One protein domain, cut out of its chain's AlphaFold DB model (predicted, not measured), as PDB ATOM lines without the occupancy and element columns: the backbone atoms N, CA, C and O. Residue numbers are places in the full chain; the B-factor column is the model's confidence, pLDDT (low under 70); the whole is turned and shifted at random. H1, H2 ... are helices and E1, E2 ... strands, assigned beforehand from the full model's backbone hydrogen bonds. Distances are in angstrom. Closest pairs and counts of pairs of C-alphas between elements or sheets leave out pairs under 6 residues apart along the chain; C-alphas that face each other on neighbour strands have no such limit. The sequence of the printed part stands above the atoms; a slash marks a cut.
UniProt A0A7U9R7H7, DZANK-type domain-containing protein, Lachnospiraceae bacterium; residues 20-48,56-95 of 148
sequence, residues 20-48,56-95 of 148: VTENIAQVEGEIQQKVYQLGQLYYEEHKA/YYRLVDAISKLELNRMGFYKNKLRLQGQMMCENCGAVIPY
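Overview. This is residues 20 to 48 and 56 to 95 of the 148 residues of the protein "DZANK-type domain-containing protein" of Lachnospiraceae bacterium (UniProt A0A7U9R7H7). Two long helices, H1 and H2, come together near the cut in the printed part and make a wide, open corner like an L, and a small two-stranded hairpin of E1 and E2 folds back beside the far end of H2. The two helices are the arms of the L; much of each, residues 20 to 41 of H1 and 65 to 73 of H2, stands free. The printed part has 69 residues, with two named helices and two named strands in the order H1, H2, E1, E2; the sheet is E1 - E2, antiparallel, and the class is mostly helix. The whole is extended, with a radius of gyration of the C-alphas of 18.9 A and spans of 59 by 28 by 18 A.

Along the chain. Start at the sheet: find C-alpha 83 at (12.344, 91.000, 41.031), where strand E1, residues 83 to 85, begins. Strand E2, residues 92 to 94, ends at C-alpha 94 at (8.689, 88.919, 39.698). Go back along the chain to helix H2, residues 57 to 80, which measures 34.8 A from first to last C-alpha. Helix H1, residues 20 to 46, is the longest helix at 38.8 A; find its first C-alpha, 20, at (29.701, 133.314, 71.475).

Arrangement. Look first at the hairpin of E1 and E2, antiparallel neighbours whose directions stand at 139 degrees. Here N 84 and O 93 are 2.8 A apart and N 93 and O 84 are 2.9 A apart, both within hydrogen-bond range; the C-alphas of 83 and 94 face each other at 4.4 A. Move outward to H2: it has 4 pairs of C-alphas within 8 A with E1, the closest being those of Leu 78 and Met 84, 5.5 A apart. H2 and E2 are near each other, with 5 pairs of C-alphas within 10 A. At the other end of H2 you reach H1, which is close but not clearly touching: the closest C-alphas are those of Tyr 43 and Val 60, 7.4 A apart. The lines of H1 and H2 are about perpendicular, at 83 degrees. H1 is apart from E1 and from E2. In both H1 and H2 every O i to N i+4 pair is within hydrogen-bond range.

Size, cuts and confidence. The two C-alphas farthest apart are those of Val 20 and Tyr 95, at 58.8 A. Residues 49 to 55 are not printed; look for the gap between C-alphas 48 and 56, 12.6 A, in the link across the cut from H1 to H2. Of the links that are printed whole, H2 to E1 is tight and E1 to E2 is short. The mean pLDDT of the printed part is 94.8, and no printed residue is under 70.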
ATOM      1  N   VAL A  20      29.587 132.606  72.759       97.38
ATOM      2  CA  VAL A  20      29.701 133.314  71.475       97.38
ATOM      3  C   VAL A  20      30.167 132.362  70.373       97.38
ATOM      4  O   VAL A  20      29.610 132.400  69.280       97.38
ATOM      5  N   THR A  21      31.131 131.480  70.644       97.12
ATOM      6  CA  THR A  21      31.579 130.463  69.680       97.12
ATOM      7  C   THR A  21      30.460 129.483  69.324       97.12
ATOM      8  O   THR A  21      30.278 129.187  68.146       97.12
ATOM      9  N   GLU A  22      29.674 129.028  70.303       96.69
ATOM     10  CA  GLU A  22      28.496 128.183  70.070       96.69
ATOM     11  C   GLU A  22      27.450 128.896  69.205       96.69
ATOM     12  O   GLU A  22      26.968 128.319  68.232       96.69
ATOM     13  N   ASN A  23      27.152 130.166  69.494       97.75
ATOM     14  CA  ASN A  23      26.222 130.964  68.694       97.75
ATOM     15  C   ASN A  23      26.711 131.149  67.250       97.75
ATOM     16  O   ASN A  23      25.913 131.059  66.319       97.75
ATOM     17  N   ILE A  24      28.011 131.395  67.045       98.31
ATOM     18  CA  ILE A  24      28.600 131.493  65.702       98.31
ATOM     19  C   ILE A  24      28.426 130.167  64.964       98.31
ATOM     20  O   ILE A  24      27.879 130.160  63.865       98.31
ATOM     21  N   ALA A  25      28.811 129.051  65.586       98.25
ATOM     22  CA  ALA A  25      28.681 127.729  64.981       98.25
ATOM     23  C   ALA A  25      27.217 127.387  64.652       98.25
ATOM     24  O   ALA A  25      26.936 126.806  63.602       98.25
ATOM     25  N   GLN A  26      26.277 127.779  65.517       98.25
ATOM     26  CA  GLN A  26      24.848 127.617  65.267       98.25
ATOM     27  C   GLN A  26      24.412 128.404  64.026       98.25
ATOM     28  O   GLN A  26      23.817 127.827  63.117       98.25
ATOM     29  N   VAL A  27      24.725 129.701  63.962       98.56
ATOM     30  CA  VAL A  27      24.342 130.558  62.829       98.56
ATOM     31  C   VAL A  27      25.002 130.087  61.532       98.56
ATOM     32  O   VAL A  27      24.350 130.055  60.491       98.56
ATOM     33  N   GLU A  28      26.265 129.665  61.571       98.38
ATOM     34  CA  GLU A  28      26.953 129.085  60.412       98.38
ATOM     35  C   GLU A  28      26.264 127.804  59.922       98.38
ATOM     36  O   GLU A  28      26.063 127.635  58.715       98.38
ATOM     37  N   GLY A  29      25.840 126.930  60.839       98.56
ATOM     38  CA  GLY A  29      25.056 125.738  60.514       98.56
ATOM     39  C   GLY A  29      23.701 126.079  59.885       98.56
ATOM     40  O   GLY A  29      23.318 125.490  58.871       98.56
ATOM     41  N   GLU A  30      22.999 127.075  60.430       98.56
ATOM     42  CA  GLU A  30      21.738 127.570  59.868       98.56
ATOM     43  C   GLU A  30      21.937 128.145  58.456       98.56
ATOM     44  O   GLU A  30      21.160 127.834  57.548       98.56
ATOM     45  N   ILE A  31      23.006 128.914  58.223       98.56
ATOM     46  CA  ILE A  31      23.361 129.437  56.894       98.56
ATOM     47  C   ILE A  31      23.599 128.288  55.910       98.56
ATOM     48  O   ILE A  31      23.024 128.294  54.819       98.56
ATOM     49  N   GLN A  32      24.398 127.283  56.281       98.56
ATOM     50  CA  GLN A  32      24.660 126.122  55.424       98.56
ATOM     51  C   GLN A  32      23.369 125.382  55.060       98.56
ATOM     52  O   GLN A  32      23.157 125.041  53.893       98.56
ATOM     53  N   GLN A  33      22.468 125.196  56.029       98.50
ATOM     54  CA  GLN A  33      21.162 124.593  55.785       98.50
ATOM     55  C   GLN A  33      20.327 125.423  54.798       98.50
ATOM     56  O   GLN A  33      19.705 124.856  53.898       98.50
ATOM     57  N   LYS A  34      20.316 126.758  54.926       98.38
ATOM     58  CA  LYS A  34      19.575 127.640  54.007       98.38
ATOM     59  C   LYS A  34      20.158 127.656  52.601       98.38
ATOM     60  O   LYS A  34      19.390 127.629  51.644       98.38
ATOM     61  N   VAL A  35      21.480 127.629  52.461       97.94
ATOM     62  CA  VAL A  35      22.143 127.513  51.154       97.94
ATOM     63  C   VAL A  35      21.810 126.175  50.491       97.94
ATOM     64  O   VAL A  35      21.489 126.144  49.304       97.94
ATOM     65  N   TYR A  36      21.818 125.075  51.249       96.75
ATOM     66  CA  TYR A  36      21.408 123.768  50.734       96.75
ATOM     67  C   TYR A  36      19.946 123.774  50.268       96.75
ATOM     68  O   TYR A  36      19.663 123.383  49.137       96.75
ATOM     69  N   GLN A  37      19.033 124.286  51.099       97.50
ATOM     70  CA  GLN A  37      17.611 124.398  50.766       97.50
ATOM     71  C   GLN A  37      17.384 125.243  49.503       97.50
ATOM     72  O   GLN A  37      16.585 124.869  48.648       97.50
ATOM     73  N   LEU A  38      18.103 126.360  49.361       95.06
ATOM     74  CA  LEU A  38      18.058 127.195  48.162       95.06
ATOM     75  C   LEU A  38      18.465 126.402  46.913       95.06
ATOM     76  O   LEU A  38      17.762 126.444  45.907       95.06
ATOM     77  N   GLY A  39      19.571 125.657  46.986       92.69
ATOM     78  CA  GLY A  39      20.035 124.815  45.885       92.69
ATOM     79  C   GLY A  39      19.031 123.721  45.507       92.69
ATOM     80  O   GLY A  39      18.835 123.471  44.321       92.69
ATOM     81  N   GLN A  40      18.363 123.108  46.492       94.19
ATOM     82  CA  GLN A  40      17.303 122.124  46.248       94.19
ATOM     83  C   GLN A  40      16.121 122.737  45.497       94.19
ATOM     84  O   GLN A  40      15.731 122.204  44.463       94.19
ATOM     85  N   LEU A  41      15.594 123.864  45.984       93.31
ATOM     86  CA  LEU A  41      14.469 124.556  45.351       93.31
ATOM     87  C   LEU A  41      14.811 124.976  43.918       93.31
ATOM     88  O   LEU A  41      14.047 124.706  42.996       93.31
ATOM     89  N   TYR A  42      15.997 125.558  43.723       90.31
ATOM     90  CA  TYR A  42      16.471 125.938  42.398       90.31
ATOM     91  C   TYR A  42      16.564 124.728  41.461       90.31
ATOM     92  O   TYR A  42      16.050 124.769  40.346       90.31
ATOM     93  N   TYR A  43      17.189 123.636  41.914       90.12
ATOM     94  CA  TYR A  43      17.303 122.418  41.118       90.12
ATOM     95  C   TYR A  43      15.929 121.839  40.764       90.12
ATOM     96  O   TYR A  43      15.710 121.462  39.620       90.12
ATOM     97  N   GLU A  44      14.993 121.768  41.708       90.25
ATOM     98  CA  GLU A  44      13.659 121.219  41.455       90.25
ATOM     99  C   GLU A  44      12.886 121.991  40.387       90.25
ATOM    100  O   GLU A  44      12.246 121.356  39.547       90.25
ATOM    101  N   GLU A  45      12.985 123.319  40.406       88.12
ATOM    102  CA  GLU A  45      12.325 124.210  39.451       88.12
ATOM    103  C   GLU A  45      12.989 124.176  38.062       88.12
ATOM    104  O   GLU A  45      12.281 124.197  37.062       88.12
ATOM    105  N   HIS A  46      14.320 124.034  37.990       85.81
ATOM    106  CA  HIS A  46      15.083 124.224  36.744       85.81
ATOM    107  C   HIS A  46      15.683 122.940  36.146       85.81
ATOM    108  O   HIS A  46      16.264 122.971  35.066       85.81
ATOM    109  N   LYS A  47      15.586 121.775  36.804       85.94
ATOM    110  CA  LYS A  47      16.183 120.512  36.300       85.94
ATOM    111  C   LYS A  47      15.622 120.033  34.956       85.94
ATOM    112  O   LYS A  47      16.219 119.149  34.348       85.94
ATOM    113  N   ALA A  48      14.473 120.560  34.538       84.50
ATOM    114  CA  ALA A  48      13.849 120.275  33.249       84.50
ATOM    115  C   ALA A  48      14.133 121.357  32.191       84.50
ATOM    116  O   ALA A  48      13.772 121.167  31.032       84.50
ATOM    117  N   TYR A  56      25.016 126.742  36.101       86.12
ATOM    118  CA  TYR A  56      24.694 125.529  36.845       86.12
ATOM    119  C   TYR A  56      24.586 124.278  35.967       86.12
ATOM    120  O   TYR A  56      24.533 123.176  36.514       86.12
ATOM    121  N   TYR A  57      24.611 124.412  34.634       85.44
ATOM    122  CA  TYR A  57      24.396 123.311  33.689       85.44
ATOM    123  C   TYR A  57      25.248 122.076  34.009       85.44
ATOM    124  O   TYR A  57      24.739 120.961  34.069       85.44
ATOM    125  N   ARG A  58      26.540 122.272  34.313       88.31
ATOM    126  CA  ARG A  58      27.459 121.169  34.650       88.31
ATOM    127  C   ARG A  58      27.023 120.377  35.882       88.31
ATOM    128  O   ARG A  58      27.210 119.165  35.916       88.31
ATOM    129  N   LEU A  59      26.482 121.053  36.896       90.50
ATOM    130  CA  LEU A  59      25.986 120.394  38.104       90.50
ATOM    131  C   LEU A  59      24.687 119.643  37.808       90.50
ATOM    132  O   LEU A  59      24.557 118.496  38.223       90.50
ATOM    133  N   VAL A  60      23.768 120.250  37.054       88.31
ATOM    134  CA  VAL A  60      22.501 119.614  36.661       88.31
ATOM    135  C   VAL A  60      22.752 118.355  35.828       88.31
ATOM    136  O   VAL A  60      22.242 117.293  36.172       88.31
ATOM    137  N   ASP A  61      23.601 118.432  34.802       89.00
ATOM    138  CA  ASP A  61      23.987 117.283  33.972       89.00
ATOM    139  C   ASP A  61      24.658 116.170  34.797       89.00
ATOM    140  O   ASP A  61      24.331 114.987  34.652       89.00
ATOM    141  N   ALA A  62      25.553 116.532  35.723       92.00
ATOM    142  CA  ALA A  62      26.171 115.569  36.630       92.00
ATOM    143  C   ALA A  62      25.134 114.872  37.528       92.00
ATOM    144  O   ALA A  62      25.195 113.650  37.687       92.00
ATOM    145  N   ILE A  63      24.165 115.614  38.079       92.81
ATOM    146  CA  ILE A  63      23.076 115.041  38.878       92.81
ATOM    147  C   ILE A  63      22.253 114.079  38.019       92.81
ATOM    148  O   ILE A  63      22.086 112.930  38.417       92.81
ATOM    149  N   SER A  64      21.831 114.479  36.818       90.50
ATOM    150  CA  SER A  64      21.056 113.626  35.905       90.50
ATOM    151  C   SER A  64      21.765 112.300  35.600       90.50
ATOM    152  O   SER A  64      21.157 111.228  35.660       90.50
ATOM    153  N   LYS A  65      23.082 112.328  35.363       94.25
ATOM    154  CA  LYS A  65      23.899 111.112  35.177       94.25
ATOM    155  C   LYS A  65      23.950 110.242  36.433       94.25
ATOM    156  O   LYS A  65      23.854 109.017  36.344       94.25
ATOM    157  N   LEU A  66      24.081 110.854  37.610       97.00
ATOM    158  CA  LEU A  66      24.030 110.137  38.885       97.00
ATOM    159  C   LEU A  66      22.657 109.498  39.122       97.00
ATOM    160  O   LEU A  66      22.599 108.381  39.636       97.00
ATOM    161  N   GLU A  67      21.564 110.143  38.718       94.94
ATOM    162  CA  GLU A  67      20.217 109.580  38.829       94.94
ATOM    163  C   GLU A  67      20.023 108.359  37.927       94.94
ATOM    164  O   GLU A  67      19.495 107.341  38.379       94.94
ATOM    165  N   LEU A  68      20.517 108.409  36.685       93.94
ATOM    166  CA  LEU A  68      20.518 107.252  35.783       93.94
ATOM    167  C   LEU A  68      21.315 106.082  36.378       93.94
ATOM    168  O   LEU A  68      20.827 104.949  36.410       93.94
ATOM    169  N   ASN A  69      22.501 106.356  36.931       97.25
ATOM    170  CA  ASN A  69      23.309 105.346  37.618       97.25
ATOM    171  C   ASN A  69      22.578 104.766  38.839       97.25
ATOM    172  O   ASN A  69      22.518 103.545  39.002       97.25
ATOM    173  N   ARG A  70      21.966 105.623  39.669       97.44
ATOM    174  CA  ARG A  70      21.146 105.223  40.825       97.44
ATOM    175  C   ARG A  70      20.026 104.275  40.400       97.44
ATOM    176  O   ARG A  70      19.830 103.241  41.040       97.44
ATOM    177  N   MET A  71      19.332 104.585  39.305       95.00
ATOM    178  CA  MET A  71      18.285 103.726  38.746       95.00
ATOM    179  C   MET A  71      18.834 102.387  38.244       95.00
ATOM    180  O   MET A  71      18.235 101.345  38.515       95.00
ATOM    181  N   GLY A  72      19.992 102.378  37.580       95.62
ATOM    182  CA  GLY A  72      20.674 101.148  37.169       95.62
ATOM    183  C   GLY A  72      21.029 100.243  38.354       95.62
ATOM    184  O   GLY A  72      20.724  99.047  38.340       95.62
ATOM    185  N   PHE A  73      21.594 100.810  39.425       97.69
ATOM    186  CA  PHE A  73      21.884 100.066  40.654       97.69
ATOM    187  C   PHE A  73      20.615  99.529  41.316       97.69
ATOM    188  O   PHE A  73      20.601  98.382  41.763       97.69
ATOM    189  N   TYR A  74      19.535 100.312  41.332       96.69
ATOM    190  CA  TYR A  74      18.250  99.868  41.866       96.69
ATOM    191  C   TYR A  74      17.669  98.688  41.073       96.69
ATOM    192  O   TYR A  74      17.274  97.684  41.665       96.69
ATOM    193  N   LYS A  75      17.693  98.746  39.734       95.00
ATOM    194  CA  LYS A  75      17.269  97.627  38.874       95.00
ATOM    195  C   LYS A  75      18.133  96.379  39.093       95.00
ATOM    196  O   LYS A  75      17.602  95.273  39.169       95.00
ATOM    197  N   ASN A  76      19.448  96.540  39.255       96.75
ATOM    198  CA  ASN A  76      20.341  95.421  39.564       96.75
ATOM    199  C   ASN A  76      20.020  94.802  40.933       96.75
ATOM    200  O   ASN A  76      19.889  93.584  41.036       96.75
ATOM    201  N   LYS A  77      19.804  95.634  41.961       98.19
ATOM    202  CA  LYS A  77      19.351  95.181  43.282       98.19
ATOM    203  C   LYS A  77      18.073  94.343  43.173       98.19
ATOM    204  O   LYS A  77      18.051  93.239  43.704       98.19
ATOM    205  N   LEU A  78      17.052  94.824  42.458       97.56
ATOM    206  CA  LEU A  78      15.808  94.070  42.260       97.56
ATOM    207  C   LEU A  78      16.065  92.721  41.583       97.56
ATOM    208  O   LEU A  78      15.580  91.698  42.061       97.56
ATOM    209  N   ARG A  79      16.889  92.696  40.531       96.25
ATOM    210  CA  ARG A  79      17.245  91.454  39.832       96.25
ATOM    211  C   ARG A  79      17.892  90.434  40.767       96.25
ATOM    212  O   ARG A  79      17.536  89.261  40.720       96.25
ATOM    213  N   LEU A  80      18.812  90.869  41.632       97.44
ATOM    214  CA  LEU A  80      19.437  90.001  42.640       97.44
ATOM    215  C   LEU A  80      18.426  89.457  43.663       97.44
ATOM    216  O   LEU A  80      18.655  88.405  44.247       97.44
ATOM    217  N   GLN A  81      17.301  90.147  43.853       98.00
ATOM    218  CA  GLN A  81      16.192  89.739  44.718       98.00
ATOM    219  C   GLN A  81      15.114  88.922  43.978       98.00
ATOM    220  O   GLN A  81      14.062  88.648  44.548       98.00
ATOM    221  N   GLY A  82      15.341  88.542  42.714       97.56
ATOM    222  CA  GLY A  82      14.348  87.824  41.907       97.56
ATOM    223  C   GLY A  82      13.161  88.695  41.476       97.56
ATOM    224  O   GLY A  82      12.085  88.181  41.177       97.56
ATOM    225  N   GLN A  83      13.347  90.014  41.428       98.00
ATOM    226  CA  GLN A  83      12.344  91.000  41.031       98.00
ATOM    227  C   GLN A  83      12.828  91.850  39.846       98.00
ATOM    228  O   GLN A  83      14.014  91.908  39.534       98.00
ATOM    229  N   MET A  84      11.915  92.549  39.183       96.44
ATOM    230  CA  MET A  84      12.217  93.563  38.171       96.44
ATOM    231  C   MET A  84      11.267  94.749  38.293       96.44
ATOM    232  O   MET A  84      10.187  94.640  38.867       96.44
ATOM    233  N   MET A  85      11.675  95.886  37.742       96.50
ATOM    234  CA  MET A  85      10.834  97.071  37.623       96.50
ATOM    235  C   MET A  85      10.200  97.098  36.235       96.50
ATOM    236  O   MET A  85      10.903  96.938  35.243       96.50
ATOM    237  N   CYS A  86       8.892  97.325  36.162       95.56
ATOM    238  CA  CYS A  86       8.207  97.543  34.895       95.56
ATOM    239  C   CYS A  86       8.637  98.878  34.264       95.56
ATOM    240  O   CYS A  86       8.491  99.925  34.895       95.56
ATOM    241  N   GLU A  87       9.060  98.857  32.998       93.81
ATOM    242  CA  GLU A  87       9.504 100.058  32.262       93.81
ATOM    243  C   GLU A  87       8.366 101.048  31.942       93.81
ATOM    244  O   GLU A  87       8.609 102.197  31.572       93.81
ATOM    245  N   ASN A  88       7.109 100.624  32.110       94.69
ATOM    246  CA  ASN A  88       5.935 101.432  31.785       94.69
ATOM    247  C   ASN A  88       5.295 102.136  32.984       94.69
ATOM    248  O   ASN A  88       4.774 103.236  32.833       94.69
ATOM    249  N   CYS A  89       5.265 101.493  34.153       94.44
ATOM    250  CA  CYS A  89       4.582 102.030  35.338       94.44
ATOM    251  C   CYS A  89       5.450 102.060  36.600       94.44
ATOM    252  O   CYS A  89       5.003 102.555  37.628       94.44
ATOM    253  N   GLY A  90       6.668 101.511  36.556       93.69
ATOM    254  CA  GLY A  90       7.571 101.469  37.707       93.69
ATOM    255  C   GLY A  90       7.228 100.420  38.771       93.69
ATOM    256  O   GLY A  90       7.962 100.305  39.751       93.69
ATOM    257  N   ALA A  91       6.162  99.628  38.597       96.75
ATOM    258  CA  ALA A  91       5.808  98.569  39.542       96.75
ATOM    259  C   ALA A  91       6.918  97.512  39.654       96.75
ATOM    260  O   ALA A  91       7.497  97.100  38.646       96.75
ATOM    261  N   VAL A  92       7.176  97.047  40.877       97.69
ATOM    262  CA  VAL A  92       8.094  95.935  41.145       97.69
ATOM    263  C   VAL A  92       7.327  94.620  41.025       97.69
ATOM    264  O   VAL A  92       6.335  94.412  41.718       97.69
ATOM    265  N   ILE A  93       7.781  93.737  40.143       97.50
ATOM    266  CA  ILE A  93       7.132  92.463  39.803       97.50
ATOM    267  C   ILE A  93       8.164  91.321  39.801       97.50
ATOM    268  O   ILE A  93       9.366  91.601  39.802       97.50
ATOM    269  N   PRO A  94       7.753  90.038  39.797       97.75
ATOM    270  CA  PRO A  94       8.689  88.919  39.698       97.75
ATOM    271  C   PRO A  94       9.582  89.019  38.457       97.75
ATOM    272  O   PRO A  94       9.116  89.370  37.370       97.75
ATOM    273  N   TYR A  95      10.868  88.713  38.614       95.81
ATOM    274  CA  TYR A  95      11.825  88.738  37.512       95.81
ATOM    275  C   TYR A  95      11.415  87.763  36.401       95.81
ATOM    276  O   TYR A  95      11.007  86.637  36.678       95.81
TER     277      TYR A  95